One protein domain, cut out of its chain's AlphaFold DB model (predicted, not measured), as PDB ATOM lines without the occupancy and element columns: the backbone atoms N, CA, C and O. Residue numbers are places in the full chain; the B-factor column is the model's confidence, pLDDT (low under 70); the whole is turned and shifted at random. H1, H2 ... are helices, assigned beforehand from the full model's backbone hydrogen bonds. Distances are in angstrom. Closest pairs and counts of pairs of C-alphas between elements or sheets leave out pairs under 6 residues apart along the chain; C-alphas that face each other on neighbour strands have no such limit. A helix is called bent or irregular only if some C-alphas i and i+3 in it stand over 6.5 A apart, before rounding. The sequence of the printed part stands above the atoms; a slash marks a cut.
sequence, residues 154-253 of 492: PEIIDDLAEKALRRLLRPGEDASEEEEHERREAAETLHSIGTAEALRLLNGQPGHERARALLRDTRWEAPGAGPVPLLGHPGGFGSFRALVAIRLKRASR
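Overview. This is residues 154 to 253 of the 492 residues of the protein "OmpR/PhoB-type domain-containing protein" of Acidobacteria bacterium (UniProt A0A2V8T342). Four helices are joined in series by their contacts, each packing crosswise on the next: H1 packs on the strongly kinked H2, H2 packs on the short H3, and H3 packs on H4. H3 sits between H2 and H4, the long link of residues 219 to 235 wraps round H3 to reach H4, and residues 248 to 253 of H4 stick out. The printed part has 100 residues with four named helices, in the order H1, H2, H3, H4, and no named strand; its class is all helix. It is compact, with a radius of gyration of the C-alphas of 12.6 A, and the C-alphas span 41 by 31 by 26 A.

Along the chain. H1 is residues 154 to 168, 20.7 A from first to last C-alpha, and begins with C-alpha 154 at (25.243, -35.752, 8.090). H2, the longest by residues, is residues 177 to 201 and measures 25.8 A. It has a kink of 116 degrees near residue 194 and is irregular: C-alphas 193 and 196 are 9.1 A apart. H3 is residues 208 to 218, 15.2 A long, with C-alpha 208 at (48.101, -36.075, 0.486). H4 is residues 236 to 253, 26.2 A long, and ends with C-alpha 253 at (53.431, -59.116, -7.577).

Arrangement. The helix packing is mostly crossed, with 0 of the 3 touching pairs at a shallow tilt. H1 and H2 touch at a steep tilt of 48 degrees, opposite ways; their closest C-alphas, those of Ala 164 and Ala 186, are 4.6 A apart. H2 and H3 touch and stand about perpendicular, at 82 degrees, with the C-alphas of Ala 187 and Leu 215 closest at 5.4 A. H1 and H3 are close but not clearly touching; their closest C-alphas, those of Leu 168 and Ala 211, are 5.8 A apart. H3 and H4 touch at a steep tilt of 51 degrees, the same way, with the C-alphas of Glu 209 and Ser 239 closest at 4.2 A. H4 is apart from H1 and from H2. In H1, H3 and H4 each pair of O i and N i+4 is within hydrogen-bond range; in H2 17 of 21 are.

Size, cuts and confidence. The two C-alphas farthest apart, those of Pro 154 and Ser 252, are 41.3 A from each other. The printed part has no cut. The links from H1 to H2 and from H2 to H3 are short, with 8 and 6 residues, and the link from H3 to H4 is long, with 17. The mean pLDDT of the printed part is 85.8; confidence is low, under 70, at residues 154 to 155 and 173 to 174.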
ATOM      1  N   PRO A 154      24.008 -36.424   8.509       66.19
ATOM      2  CA  PRO A 154      25.243 -35.752   8.090       66.19
ATOM      3  C   PRO A 154      26.439 -36.058   9.003       66.19
ATOM      4  O   PRO A 154      27.504 -36.414   8.517       66.19
ATOM      5  N   GLU A 155      26.216 -36.082  10.321       69.81
ATOM      6  CA  GLU A 155      27.218 -36.431  11.340       69.81
ATOM      7  C   GLU A 155      27.872 -37.812  11.124       69.81
ATOM      8  O   GLU A 155      29.066 -37.985  11.362       69.81
ATOM      9  N   ILE A 156      27.108 -38.800  10.643       71.31
ATOM     10  CA  ILE A 156      27.602 -40.156  10.359       71.31
ATOM     11  C   ILE A 156      28.411 -40.166   9.052       71.31
ATOM     12  O   ILE A 156      29.382 -40.915   8.933       71.31
ATOM     13  N   ILE A 157      28.037 -39.332   8.074       73.19
ATOM     14  CA  ILE A 157      28.795 -39.159   6.825       73.19
ATOM     15  C   ILE A 157      30.146 -38.496   7.124       73.19
ATOM     16  O   ILE A 157      31.168 -38.964   6.619       73.19
ATOM     17  N   ASP A 158      30.165 -37.475   7.979       80.94
ATOM     18  CA  ASP A 158      31.376 -36.747   8.366       80.94
ATOM     19  C   ASP A 158      32.342 -37.622   9.187       80.94
ATOM     20  O   ASP A 158      33.530 -37.699   8.866       80.94
ATOM     21  N   ASP A 159      31.846 -38.368  10.181       84.44
ATOM     22  CA  ASP A 159      32.645 -39.341  10.947       84.44
ATOM     23  C   ASP A 159      33.200 -40.469  10.053       84.44
ATOM     24  O   ASP A 159      34.367 -40.866  10.178       84.44
ATOM     25  N   LEU A 160      32.413 -40.960   9.087       85.12
ATOM     26  CA  LEU A 160      32.878 -41.947   8.110       85.12
ATOM     27  C   LEU A 160      33.945 -41.363   7.168       85.12
ATOM     28  O   LEU A 160      34.955 -42.027   6.908       85.12
ATOM     29  N   ALA A 161      33.757 -40.129   6.690       87.50
ATOM     30  CA  ALA A 161      34.726 -39.413   5.866       87.50
ATOM     31  C   ALA A 161      36.045 -39.208   6.622       87.50
ATOM     32  O   ALA A 161      37.117 -39.479   6.074       87.50
ATOM     33  N   GLU A 162      35.985 -38.806   7.895       89.62
ATOM     34  CA  GLU A 162      37.170 -38.614   8.725       89.62
ATOM     35  C   GLU A 162      37.897 -39.942   8.987       89.62
ATOM     36  O   GLU A 162      39.115 -40.035   8.805       89.62
ATOM     37  N   LYS A 163      37.170 -41.010   9.341       91.06
ATOM     38  CA  LYS A 163      37.739 -42.358   9.522       91.06
ATOM     39  C   LYS A 163      38.413 -42.868   8.249       91.06
ATOM     40  O   LYS A 163      39.518 -43.417   8.320       91.06
ATOM     41  N   ALA A 164      37.795 -42.666   7.086       91.31
ATOM     42  CA  ALA A 164      38.380 -43.026   5.799       91.31
ATOM     43  C   ALA A 164      39.630 -42.182   5.485       91.31
ATOM     44  O   ALA A 164      40.667 -42.734   5.112       91.31
ATOM     45  N   LEU A 165      39.592 -40.868   5.723       92.25
ATOM     46  CA  LEU A 165      40.730 -39.968   5.524       92.25
ATOM     47  C   LEU A 165      41.921 -40.332   6.428       92.25
ATOM     48  O   LEU A 165      43.046 -40.445   5.940       92.25
ATOM     49  N   ARG A 166      41.680 -40.605   7.719       91.94
ATOM     50  CA  ARG A 166      42.700 -41.057   8.684       91.94
ATOM     51  C   ARG A 166      43.363 -42.373   8.244       91.94
ATOM     52  O   ARG A 166      44.585 -42.495   8.323       91.94
ATOM     53  N   ARG A 167      42.589 -43.343   7.733       91.94
ATOM     54  CA  ARG A 167      43.120 -44.601   7.160       91.94
ATOM     55  C   ARG A 167      43.950 -44.352   5.898       91.94
ATOM     56  O   ARG A 167      45.044 -44.901   5.770       91.94
ATOM     57  N   LEU A 168      43.458 -43.506   4.992       91.69
ATOM     58  CA  LEU A 168      44.102 -43.199   3.713       91.69
ATOM     59  C   LEU A 168      45.434 -42.440   3.877       91.69
ATOM     60  O   LEU A 168      46.372 -42.673   3.114       91.69
ATOM     61  N   LEU A 169      45.523 -41.559   4.879       91.75
ATOM     62  CA  LEU A 169      46.711 -40.760   5.207       91.75
ATOM     63  C   LEU A 169      47.741 -41.481   6.095       91.75
ATOM     64  O   LEU A 169      48.819 -40.935   6.331       91.75
ATOM     65  N   ARG A 170      47.448 -42.695   6.586       87.69
ATOM     66  CA  ARG A 170      48.353 -43.454   7.467       87.69
ATOM     67  C   ARG A 170      49.742 -43.613   6.807       87.69
ATOM     68  O   ARG A 170      49.819 -44.123   5.684       87.69
ATOM     69  N   PRO A 171      50.845 -43.212   7.471       78.81
ATOM     70  CA  PRO A 171      52.189 -43.286   6.897       78.81
ATOM     71  C   PRO A 171      52.679 -44.734   6.710       78.81
ATOM     72  O   PRO A 171      52.081 -45.687   7.210       78.81
ATOM     73  N   GLY A 172      53.777 -44.906   5.965       71.00
ATOM     74  CA  GLY A 172      54.464 -46.194   5.768       71.00
ATOM     75  C   GLY A 172      54.484 -46.661   4.312       71.00
ATOM     76  O   GLY A 172      53.437 -46.975   3.732       71.00
ATOM     77  N   GLU A 173      55.671 -46.686   3.698       65.25
ATOM     78  CA  GLU A 173      55.906 -47.186   2.332       65.25
ATOM     79  C   GLU A 173      55.758 -48.713   2.260       65.25
ATOM     80  O   GLU A 173      54.955 -49.208   1.457       65.25
ATOM     81  N   ASP A 174      56.397 -49.420   3.196       67.69
ATOM     82  CA  ASP A 174      56.381 -50.881   3.365       67.69
ATOM     83  C   ASP A 174      55.133 -51.401   4.098       67.69
ATOM     84  O   ASP A 174      55.202 -52.223   5.006       67.69
ATOM     85  N   ALA A 175      53.965 -50.908   3.686       70.88
ATOM     86  CA  ALA A 175      52.686 -51.395   4.186       70.88
ATOM     87  C   ALA A 175      52.443 -52.859   3.784       70.88
ATOM     88  O   ALA A 175      52.760 -53.256   2.647       70.88
ATOM     89  N   SER A 176      51.838 -53.627   4.697       81.56
ATOM     90  CA  SER A 176      51.419 -55.014   4.449       81.56
ATOM     91  C   SER A 176      50.357 -55.091   3.337       81.56
ATOM     92  O   SER A 176      49.768 -54.080   2.951       81.56
ATOM     93  N   GLU A 177      50.087 -56.286   2.795       79.94
ATOM     94  CA  GLU A 177      48.994 -56.459   1.817       79.94
ATOM     95  C   GLU A 177      47.634 -56.028   2.396       79.94
ATOM     96  O   GLU A 177      46.812 -55.465   1.677       79.94
ATOM     97  N   GLU A 178      47.433 -56.258   3.694       81.69
ATOM     98  CA  GLU A 178      46.217 -55.952   4.449       81.69
ATOM     99  C   GLU A 178      46.060 -54.438   4.660       81.69
ATOM    100  O   GLU A 178      45.058 -53.866   4.240       81.69
ATOM    101  N   GLU A 179      47.101 -53.743   5.134       85.19
ATOM    102  CA  GLU A 179      47.109 -52.273   5.224       85.19
ATOM    103  C   GLU A 179      46.953 -51.601   3.844       85.19
ATOM    104  O   GLU A 179      46.380 -50.517   3.715       85.19
ATOM    105  N   GLU A 180      47.471 -52.217   2.777       84.81
ATOM    106  CA  GLU A 180      47.292 -51.735   1.405       84.81
ATOM    107  C   GLU A 180      45.880 -52.016   0.856       84.81
ATOM    108  O   GLU A 180      45.456 -51.358  -0.099       84.81
ATOM    109  N   HIS A 181      45.150 -52.974   1.432       86.06
ATOM    110  CA  HIS A 181      43.746 -53.239   1.127       86.06
ATOM    111  C   HIS A 181      42.830 -52.266   1.879       86.06
ATOM    112  O   HIS A 181      42.051 -51.577   1.223       86.06
ATOM    113  N   GLU A 182      43.025 -52.091   3.193       88.62
ATOM    114  CA  GLU A 182      42.316 -51.096   4.020       88.62
ATOM    115  C   GLU A 182      42.407 -49.681   3.422       88.62
ATOM    116  O   GLU A 182      41.430 -48.934   3.368       88.62
ATOM    117  N   ARG A 183      43.591 -49.296   2.920       91.00
ATOM    118  CA  ARG A 183      43.807 -47.993   2.263       91.00
ATOM    119  C   ARG A 183      43.065 -47.846   0.930       91.00
ATOM    120  O   ARG A 183      42.787 -46.716   0.535       91.00
ATOM    121  N   ARG A 184      42.764 -48.941   0.219       90.06
ATOM    122  CA  ARG A 184      41.925 -48.908  -0.996       90.06
ATOM    123  C   ARG A 184      40.455 -48.791  -0.638       90.06
ATOM    124  O   ARG A 184      39.804 -47.892  -1.148       90.06
ATOM    125  N   GLU A 185      39.986 -49.601   0.304       89.50
ATOM    126  CA  GLU A 185      38.614 -49.547   0.813       89.50
ATOM    127  C   GLU A 185      38.275 -48.149   1.369       89.50
ATOM    128  O   GLU A 185      37.216 -47.591   1.086       89.50
ATOM    129  N   ALA A 186      39.222 -47.509   2.063       92.50
ATOM    130  CA  ALA A 186      39.099 -46.118   2.492       92.50
ATOM    131  C   ALA A 186      39.004 -45.118   1.317       92.50
ATOM    132  O   ALA A 186      38.237 -44.158   1.387       92.50
ATOM    133  N   ALA A 187      39.746 -45.330   0.224       93.38
ATOM    134  CA  ALA A 187      39.653 -44.494  -0.976       93.38
ATOM    135  C   ALA A 187      38.324 -44.705  -1.733       93.38
ATOM    136  O   ALA A 187      37.721 -43.736  -2.189       93.38
ATOM    137  N   GLU A 188      37.833 -45.943  -1.812       90.19
ATOM    138  CA  GLU A 188      36.514 -46.284  -2.364       90.19
ATOM    139  C   GLU A 188      35.378 -45.655  -1.536       90.19
ATOM    140  O   GLU A 188      34.468 -45.051  -2.102       90.19
ATOM    141  N   THR A 189      35.489 -45.686  -0.203       88.69
ATOM    142  CA  THR A 189      34.557 -45.016   0.727       88.69
ATOM    143  C   THR A 189      34.536 -43.497   0.514       88.69
ATOM    144  O   THR A 189      33.480 -42.875   0.472       88.69
ATOM    145  N   LEU A 190      35.696 -42.868   0.306       91.12
ATOM    146  CA  LEU A 190      35.763 -41.438  -0.020       91.12
ATOM    147  C   LEU A 190      35.183 -41.116  -1.409       91.12
ATOM    148  O   LEU A 190      34.649 -40.026  -1.621       91.12
ATOM    149  N   HIS A 191      35.240 -42.053  -2.359       89.56
ATOM    150  CA  HIS A 191      34.573 -41.896  -3.650       89.56
ATOM    151  C   HIS A 191      33.046 -41.989  -3.557       89.56
ATOM    152  O   HIS A 191      32.392 -41.236  -4.280       89.56
ATOM    153  N   SER A 192      32.491 -42.848  -2.689       85.50
ATOM    154  CA  SER A 192      31.036 -42.966  -2.495       85.50
ATOM    155  C   SER A 192      30.432 -41.789  -1.723       85.50
ATOM    156  O   SER A 192      29.316 -41.387  -2.036       85.50
ATOM    157  N   ILE A 193      31.178 -41.192  -0.784       85.88
ATOM    158  CA  ILE A 193      30.790 -39.941  -0.104       85.88
ATOM    159  C   ILE A 193      30.842 -38.755  -1.078       85.88
ATOM    160  O   ILE A 193      29.920 -37.946  -1.139       85.88
ATOM    161  N   GLY A 194      31.904 -38.660  -1.883       88.06
ATOM    162  CA  GLY A 194      31.988 -37.680  -2.961       88.06
ATOM    163  C   GLY A 194      33.420 -37.282  -3.288       88.06
ATOM    164  O   GLY A 194      34.131 -36.692  -2.480       88.06
ATOM    165  N   THR A 195      33.838 -37.519  -4.534       90.12
ATOM    166  CA  THR A 195      35.235 -37.279  -4.955       90.12
ATOM    167  C   THR A 195      35.665 -35.813  -4.828       90.12
ATOM    168  O   THR A 195      36.828 -35.543  -4.538       90.12
ATOM    169  N   ALA A 196      34.749 -34.866  -5.053       87.50
ATOM    170  CA  ALA A 196      35.048 -33.444  -4.906       87.50
ATOM    171  C   ALA A 196      35.352 -33.092  -3.441       87.50
ATOM    172  O   ALA A 196      36.368 -32.455  -3.176       87.50
ATOM    173  N   GLU A 197      34.531 -33.569  -2.503       87.38
ATOM    174  CA  GLU A 197      34.692 -33.284  -1.076       87.38
ATOM    175  C   GLU A 197      35.915 -33.996  -0.490       87.38
ATOM    176  O   GLU A 197      36.755 -33.366   0.147       87.38
ATOM    177  N   ALA A 198      36.128 -35.265  -0.854       89.81
ATOM    178  CA  ALA A 198      37.354 -35.989  -0.528       89.81
ATOM    179  C   ALA A 198      38.621 -35.226  -0.961       89.81
ATOM    180  O   ALA A 198      39.612 -35.199  -0.235       89.81
ATOM    181  N   LEU A 199      38.604 -34.557  -2.123       91.25
ATOM    182  CA  LEU A 199      39.726 -33.731  -2.582       91.25
ATOM    183  C   LEU A 199      39.855 -32.392  -1.842       91.25
ATOM    184  O   LEU A 199      40.971 -31.869  -1.801       91.25
ATOM    185  N   ARG A 200      38.771 -31.842  -1.274       88.88
ATOM    186  CA  ARG A 200      38.813 -30.651  -0.407       88.88
ATOM    187  C   ARG A 200      39.436 -30.994   0.938       88.88
ATOM    188  O   ARG A 200      40.437 -30.375   1.284       88.88
ATOM    189  N   LEU A 201      38.922 -32.023   1.617       88.69
ATOM    190  CA  LEU A 201      39.430 -32.518   2.903       88.69
ATOM    191  C   LEU A 201      40.908 -32.935   2.838       88.69
ATOM    192  O   LEU A 201      41.654 -32.798   3.806       88.69
ATOM    193  N   LEU A 202      41.344 -33.428   1.676       89.56
ATOM    194  CA  LEU A 202      42.713 -33.874   1.448       89.56
ATOM    195  C   LEU A 202      43.704 -32.729   1.148       89.56
ATOM    196  O   LEU A 202      44.919 -32.927   1.242       89.56
ATOM    197  N   ASN A 203      43.233 -31.529   0.788       85.31
ATOM    198  CA  ASN A 203      44.116 -30.377   0.592       85.31
ATOM    199  C   ASN A 203      44.711 -29.915   1.931       85.31
ATOM    200  O   ASN A 203      44.000 -29.739   2.911       85.31
ATOM    201  N   GLY A 204      46.026 -29.684   1.959       79.50
ATOM    202  CA  GLY A 204      46.742 -29.230   3.160       79.50
ATOM    203  C   GLY A 204      47.189 -30.349   4.108       79.50
ATOM    204  O   GLY A 204      48.022 -30.098   4.971       79.50
ATOM    205  N   GLN A 205      46.725 -31.588   3.917       87.00
ATOM    206  CA  GLN A 205      47.135 -32.722   4.749       87.00
ATOM    207  C   GLN A 205      48.553 -33.222   4.397       87.00
ATOM    208  O   GLN A 205      48.914 -33.286   3.211       87.00
ATOM    209  N   PRO A 206      49.383 -33.629   5.377       84.94
ATOM    210  CA  PRO A 206      50.655 -34.293   5.101       84.94
ATOM    211  C   PRO A 206      50.405 -35.664   4.455       84.94
ATOM    212  O   PRO A 206      49.488 -36.381   4.838       84.94
ATOM    213  N   GLY A 207      51.198 -36.043   3.449       83.50
ATOM    214  CA  GLY A 207      51.010 -37.316   2.731       83.50
ATOM    215  C   GLY A 207      49.862 -37.338   1.707       83.50
ATOM    216  O   GLY A 207      49.633 -38.376   1.079       83.50
ATOM    217  N   HIS A 208      49.193 -36.200   1.463       90.06
ATOM    218  CA  HIS A 208      48.101 -36.075   0.486       90.06
ATOM    219  C   HIS A 208      48.449 -36.595  -0.919       90.06
ATOM    220  O   HIS A 208      47.561 -37.016  -1.658       90.06
ATOM    221  N   GLU A 209      49.728 -36.597  -1.299       90.69
ATOM    222  CA  GLU A 209      50.194 -37.062  -2.604       90.69
ATOM    223  C   GLU A 209      49.856 -38.537  -2.863       90.69
ATOM    224  O   GLU A 209      49.316 -38.903  -3.912       90.69
ATOM    225  N   ARG A 210      50.123 -39.404  -1.880       89.81
ATOM    226  CA  ARG A 210      49.843 -40.842  -1.983       89.81
ATOM    227  C   ARG A 210      48.350 -41.131  -1.885       89.81
ATOM    228  O   ARG A 210      47.852 -41.995  -2.601       89.81
ATOM    229  N   ALA A 211      47.639 -40.386  -1.048       91.94
ATOM    230  CA  ALA A 211      46.187 -40.448  -0.952       91.94
ATOM    231  C   ALA A 211      45.512 -40.055  -2.282       91.94
ATOM    232  O   ALA A 211      44.653 -40.785  -2.775       91.94
ATOM    233  N   ARG A 212      45.977 -38.982  -2.943       93.44
ATOM    234  CA  ARG A 212      45.550 -38.607  -4.303       93.44
ATOM    235  C   ARG A 212      45.859 -39.689  -5.328       93.44
ATOM    236  O   ARG A 212      45.027 -39.961  -6.189       93.44
ATOM    237  N   ALA A 213      47.027 -40.320  -5.238       92.31
ATOM    238  CA  ALA A 213      47.383 -41.436  -6.107       92.31
ATOM    239  C   ALA A 213      46.455 -42.650  -5.920       92.31
ATOM    240  O   ALA A 213      46.057 -43.264  -6.908       92.31
ATOM    241  N   LEU A 214      46.073 -42.972  -4.679       91.81
ATOM    242  CA  LEU A 214      45.140 -44.058  -4.359       91.81
ATOM    243  C   LEU A 214      43.710 -43.759  -4.831       91.81
ATOM    244  O   LEU A 214      43.120 -44.613  -5.490       91.81
ATOM    245  N   LEU A 215      43.195 -42.543  -4.608       93.56
ATOM    246  CA  LEU A 215      41.924 -42.084  -5.191       93.56
ATOM    247  C   LEU A 215      41.973 -42.147  -6.728       93.56
ATOM    248  O   LEU A 215      41.090 -42.684  -7.387       93.56
ATOM    249  N   ARG A 216      43.056 -41.672  -7.357       93.88
ATOM    250  CA  ARG A 216      43.189 -41.726  -8.823       93.88
ATOM    251  C   ARG A 216      43.201 -43.154  -9.377       93.88
ATOM    252  O   ARG A 216      42.813 -43.348 -10.533       93.88
ATOM    253  N   ASP A 217      43.678 -44.121  -8.601       91.88
ATOM    254  CA  ASP A 217      43.736 -45.522  -9.004       91.88
ATOM    255  C   ASP A 217      42.395 -46.250  -8.798       91.88
ATOM    256  O   ASP A 217      41.909 -46.864  -9.747       91.88
ATOM    257  N   THR A 218      41.771 -46.088  -7.624       91.25
ATOM    258  CA  THR A 218      40.465 -46.682  -7.242       91.25
ATOM    259  C   THR A 218      39.258 -46.026  -7.921       91.25
ATOM    260  O   THR A 218      38.195 -46.634  -8.014       91.25
ATOM    261  N   ARG A 219      39.414 -44.828  -8.507       92.00
ATOM    262  CA  ARG A 219      38.388 -44.121  -9.304       92.00
ATOM    263  C   ARG A 219      37.622 -45.003 -10.306       92.00
ATOM    264  O   ARG A 219      36.480 -44.704 -10.629       92.00
ATOM    265  N   TRP A 220      38.251 -46.034 -10.867       81.81
ATOM    266  CA  TRP A 220      37.623 -46.910 -11.870       81.81
ATOM    267  C   TRP A 220      36.747 -48.018 -11.273       81.81
ATOM    268  O   TRP A 220      36.070 -48.720 -12.023       81.81
ATOM    269  N   GLU A 221      36.793 -48.191  -9.954       82.00
ATOM    270  CA  GLU A 221      36.113 -49.246  -9.202       82.00
ATOM    271  C   GLU A 221      34.863 -48.688  -8.489       82.00
ATOM    272  O   GLU A 221      33.860 -49.393  -8.385       82.00
ATOM    273  N   ALA A 222      34.862 -47.398  -8.123       79.31
ATOM    274  CA  ALA A 222      33.721 -46.713  -7.513       79.31
ATOM    275  C   ALA A 222      32.765 -46.060  -8.549       79.31
ATOM    276  O   ALA A 222      33.198 -45.229  -9.359       79.31
ATOM    277  N   PRO A 223      31.448 -46.364  -8.533       73.94
ATOM    278  CA  PRO A 223      30.466 -45.682  -9.378       73.94
ATOM    279  C   PRO A 223      30.313 -44.207  -8.966       73.94
ATOM    280  O   PRO A 223      30.361 -43.872  -7.788       73.94
ATOM    281  N   GLY A 224      30.143 -43.308  -9.943       72.50
ATOM    282  CA  GLY A 224      30.021 -41.861  -9.695       72.50
ATOM    283  C   GLY A 224      31.343 -41.118  -9.427       72.50
ATOM    284  O   GLY A 224      31.327 -39.905  -9.224       72.50
ATOM    285  N   ALA A 225      32.499 -41.791  -9.467       85.75
ATOM    286  CA  ALA A 225      33.781 -41.184  -9.107       85.75
ATOM    287  C   ALA A 225      34.227 -40.030 -10.043       85.75
ATOM    288  O   ALA A 225      34.630 -40.207 -11.207       85.75
ATOM    289  N   GLY A 226      34.219 -38.817  -9.485       83.56
ATOM    290  CA  GLY A 226      34.595 -37.568 -10.148       83.56
ATOM    291  C   GLY A 226      36.071 -37.492 -10.579       83.56
ATOM    292  O   GLY A 226      36.859 -38.414 -10.352       83.56
ATOM    293  N   PRO A 227      36.482 -36.412 -11.262       88.44
ATOM    294  CA  PRO A 227      37.852 -36.257 -11.738       88.44
ATOM    295  C   PRO A 227      38.836 -36.010 -10.583       88.44
ATOM    296  O   PRO A 227      38.740 -35.018  -9.872       88.44
ATOM    297  N   VAL A 228      39.847 -36.875 -10.456       90.44
ATOM    298  CA  VAL A 228      41.010 -36.654  -9.578       90.44
ATOM    299  C   VAL A 228      42.175 -36.108 -10.416       90.44
ATOM    300  O   VAL A 228      42.752 -36.885 -11.186       90.44
ATOM    301  N   PRO A 229      42.525 -34.810 -10.348       86.69
ATOM    302  CA  PRO A 229      43.708 -34.277 -11.020       86.69
ATOM    303  C   PRO A 229      44.991 -34.734 -10.308       86.69
ATOM    304  O   PRO A 229      45.045 -34.773  -9.083       86.69
ATOM    305  N   LEU A 230      46.025 -35.077 -11.086       86.31
ATOM    306  CA  LEU A 230      47.372 -35.426 -10.588       86.31
ATOM    307  C   LEU A 230      48.381 -34.276 -10.716       86.31
ATOM    308  O   LEU A 230      49.499 -34.377 -10.229       86.31
ATOM    309  N   LEU A 231      48.030 -33.228 -11.454       81.06
ATOM    310  CA  LEU A 231      48.872 -32.072 -11.759       81.06
ATOM    311  C   LEU A 231      48.026 -30.808 -11.569       81.06
ATOM    312  O   LEU A 231      46.798 -30.892 -11.532       81.06
ATOM    313  N   GLY A 232      48.673 -29.649 -11.434       77.62
ATOM    314  CA  GLY A 232      47.984 -28.385 -11.140       77.62
ATOM    315  C   GLY A 232      47.635 -28.180  -9.659       77.62
ATOM    316  O   GLY A 232      46.843 -27.304  -9.338       77.62
ATOM    317  N   HIS A 233      48.229 -28.961  -8.752       80.31
ATOM    318  CA  HIS A 233      48.133 -28.775  -7.304       80.31
ATOM    319  C   HIS A 233      49.531 -28.903  -6.658       80.31
ATOM    320  O   HIS A 233      50.402 -29.569  -7.239       80.31
ATOM    321  N   PRO A 234      49.782 -28.312  -5.469       80.12
ATOM    322  CA  PRO A 234      51.018 -28.560  -4.719       80.12
ATOM    323  C   PRO A 234      51.177 -30.066  -4.474       80.12
ATOM    324  O   PRO A 234      50.203 -30.729  -4.129       80.12
ATOM    325  N   GLY A 235      52.361 -30.626  -4.731       82.94
ATOM    326  CA  GLY A 235      52.604 -32.075  -4.641       82.94
ATOM    327  C   GLY A 235      52.110 -32.926  -5.829       82.94
ATOM    328  O   GLY A 235      52.034 -34.156  -5.753       82.94
ATOM    329  N   GLY A 236      51.761 -32.311  -6.967       86.56
ATOM    330  CA  GLY A 236      51.306 -33.050  -8.158       86.56
ATOM    331  C   GLY A 236      52.316 -34.086  -8.673       86.56
ATOM    332  O   GLY A 236      51.976 -35.241  -8.927       86.56
ATOM    333  N   PHE A 237      53.600 -33.722  -8.749       88.44
ATOM    334  CA  PHE A 237      54.629 -34.652  -9.226       88.44
ATOM    335  C   PHE A 237      54.861 -35.832  -8.265       88.44
ATOM    336  O   PHE A 237      55.055 -36.961  -8.722       88.44
ATOM    337  N   GLY A 238      54.775 -35.611  -6.948       88.38
ATOM    338  CA  GLY A 238      54.816 -36.690  -5.961       88.38
ATOM    339  C   GLY A 238      53.595 -37.607  -6.061       88.38
ATOM    340  O   GLY A 238      53.743 -38.827  -6.067       88.38
ATOM    341  N   SER A 239      52.408 -37.044  -6.315       90.62
ATOM    342  CA  SER A 239      51.174 -37.814  -6.568       90.62
ATOM    343  C   SER A 239      51.288 -38.694  -7.815       90.62
ATOM    344  O   SER A 239      50.910 -39.866  -7.808       90.62
ATOM    345  N   PHE A 240      51.872 -38.160  -8.891       90.75
ATOM    346  CA  PHE A 240      52.162 -38.925 -10.101       90.75
ATOM    347  C   PHE A 240      53.176 -40.053  -9.838       90.75
ATOM    348  O   PHE A 240      52.927 -41.201 -10.215       90.75
ATOM    349  N   ARG A 241      54.286 -39.768  -9.138       92.75
ATOM    350  CA  ARG A 241      55.284 -40.785  -8.749       92.75
ATOM    351  C   ARG A 241      54.676 -41.885  -7.878       92.75
ATOM    352  O   ARG A 241      54.922 -43.061  -8.141       92.75
ATOM    353  N   ALA A 242      53.854 -41.523  -6.893       89.44
ATOM    354  CA  ALA A 242      53.158 -42.469  -6.029       89.44
ATOM    355  C   ALA A 242      52.212 -43.380  -6.829       89.44
ATOM    356  O   ALA A 242      52.213 -44.591  -6.616       89.44
ATOM    357  N   LEU A 243      51.474 -42.844  -7.812       92.31
ATOM    358  CA  LEU A 243      50.616 -43.649  -8.692       92.31
ATOM    359  C   LEU A 243      51.427 -44.647  -9.532       92.31
ATOM    360  O   LEU A 243      51.039 -45.812  -9.661       92.31
ATOM    361  N   VAL A 244      52.566 -44.216 -10.084       90.81
ATOM    362  CA  VAL A 244      53.477 -45.100 -10.826       90.81
ATOM    363  C   VAL A 244      54.014 -46.209  -9.915       90.81
ATOM    364  O   VAL A 244      53.955 -47.377 -10.296       90.81
ATOM    365  N   ALA A 245      54.451 -45.883  -8.695       89.56
ATOM    366  CA  ALA A 245      54.933 -46.863  -7.718       89.56
ATOM    367  C   ALA A 245      53.847 -47.885  -7.325       89.56
ATOM    368  O   ALA A 245      54.086 -49.092  -7.365       89.56
ATOM    369  N   ILE A 246      52.625 -47.419  -7.039       88.31
ATOM    370  CA  ILE A 246      51.447 -48.250  -6.728       88.31
ATOM    371  C   ILE A 246      51.136 -49.252  -7.855       88.31
ATOM    372  O   ILE A 246      50.760 -50.401  -7.595       88.31
ATOM    373  N   ARG A 247      51.288 -48.837  -9.118       89.62
ATOM    374  CA  ARG A 247      51.066 -49.703 -10.288       89.62
ATOM    375  C   ARG A 247      52.225 -50.662 -10.530       89.62
ATOM    376  O   ARG A 247      51.982 -51.831 -10.826       89.62
ATOM    377  N   LEU A 248      53.463 -50.209 -10.335       87.88
ATOM    378  CA  LEU A 248      54.658 -51.039 -10.474       87.88
ATOM    379  C   LEU A 248      54.705 -52.151  -9.408       87.88
ATOM    380  O   LEU A 248      54.979 -53.296  -9.760       87.88
ATOM    381  N   LYS A 249      54.336 -51.857  -8.149       86.06
ATOM    382  CA  LYS A 249      54.222 -52.847  -7.054       86.06
ATOM    383  C   LYS A 249      53.182 -53.934  -7.368       86.06
ATOM    384  O   LYS A 249      53.421 -55.118  -7.142       86.06
ATOM    385  N   ARG A 250      52.042 -53.572  -7.974       82.31
ATOM    386  CA  ARG A 250      51.046 -54.557  -8.453       82.31
ATOM    387  C   ARG A 250      51.560 -55.381  -9.636       82.31
ATOM    388  O   ARG A 250      51.358 -56.595  -9.666       82.31
ATOM    389  N   ALA A 251      52.240 -54.748 -10.591       82.44
ATOM    390  CA  ALA A 251      52.829 -55.443 -11.734       82.44
ATOM    391  C   ALA A 251      53.915 -56.447 -11.304       82.44
ATOM    392  O   ALA A 251      53.934 -57.568 -11.814       82.44
ATOM    393  N   SER A 252      54.767 -56.097 -10.333       82.19
ATOM    394  CA  SER A 252      55.803 -56.996  -9.814       82.19
ATOM    395  C   SER A 252      55.223 -58.180  -9.032       82.19
ATOM    396  O   SER A 252      55.669 -59.302  -9.259       82.19
ATOM    397  N   ARG A 253      54.169 -57.998  -8.217       80.25
ATOM    398  CA  ARG A 253      53.431 -59.116  -7.577       80.25
ATOM    399  C   ARG A 253      52.842 -60.098  -8.606       80.25
ATOM    400  O   ARG A 253      52.958 -61.320  -8.465       80.25
TER     401      ARG A 253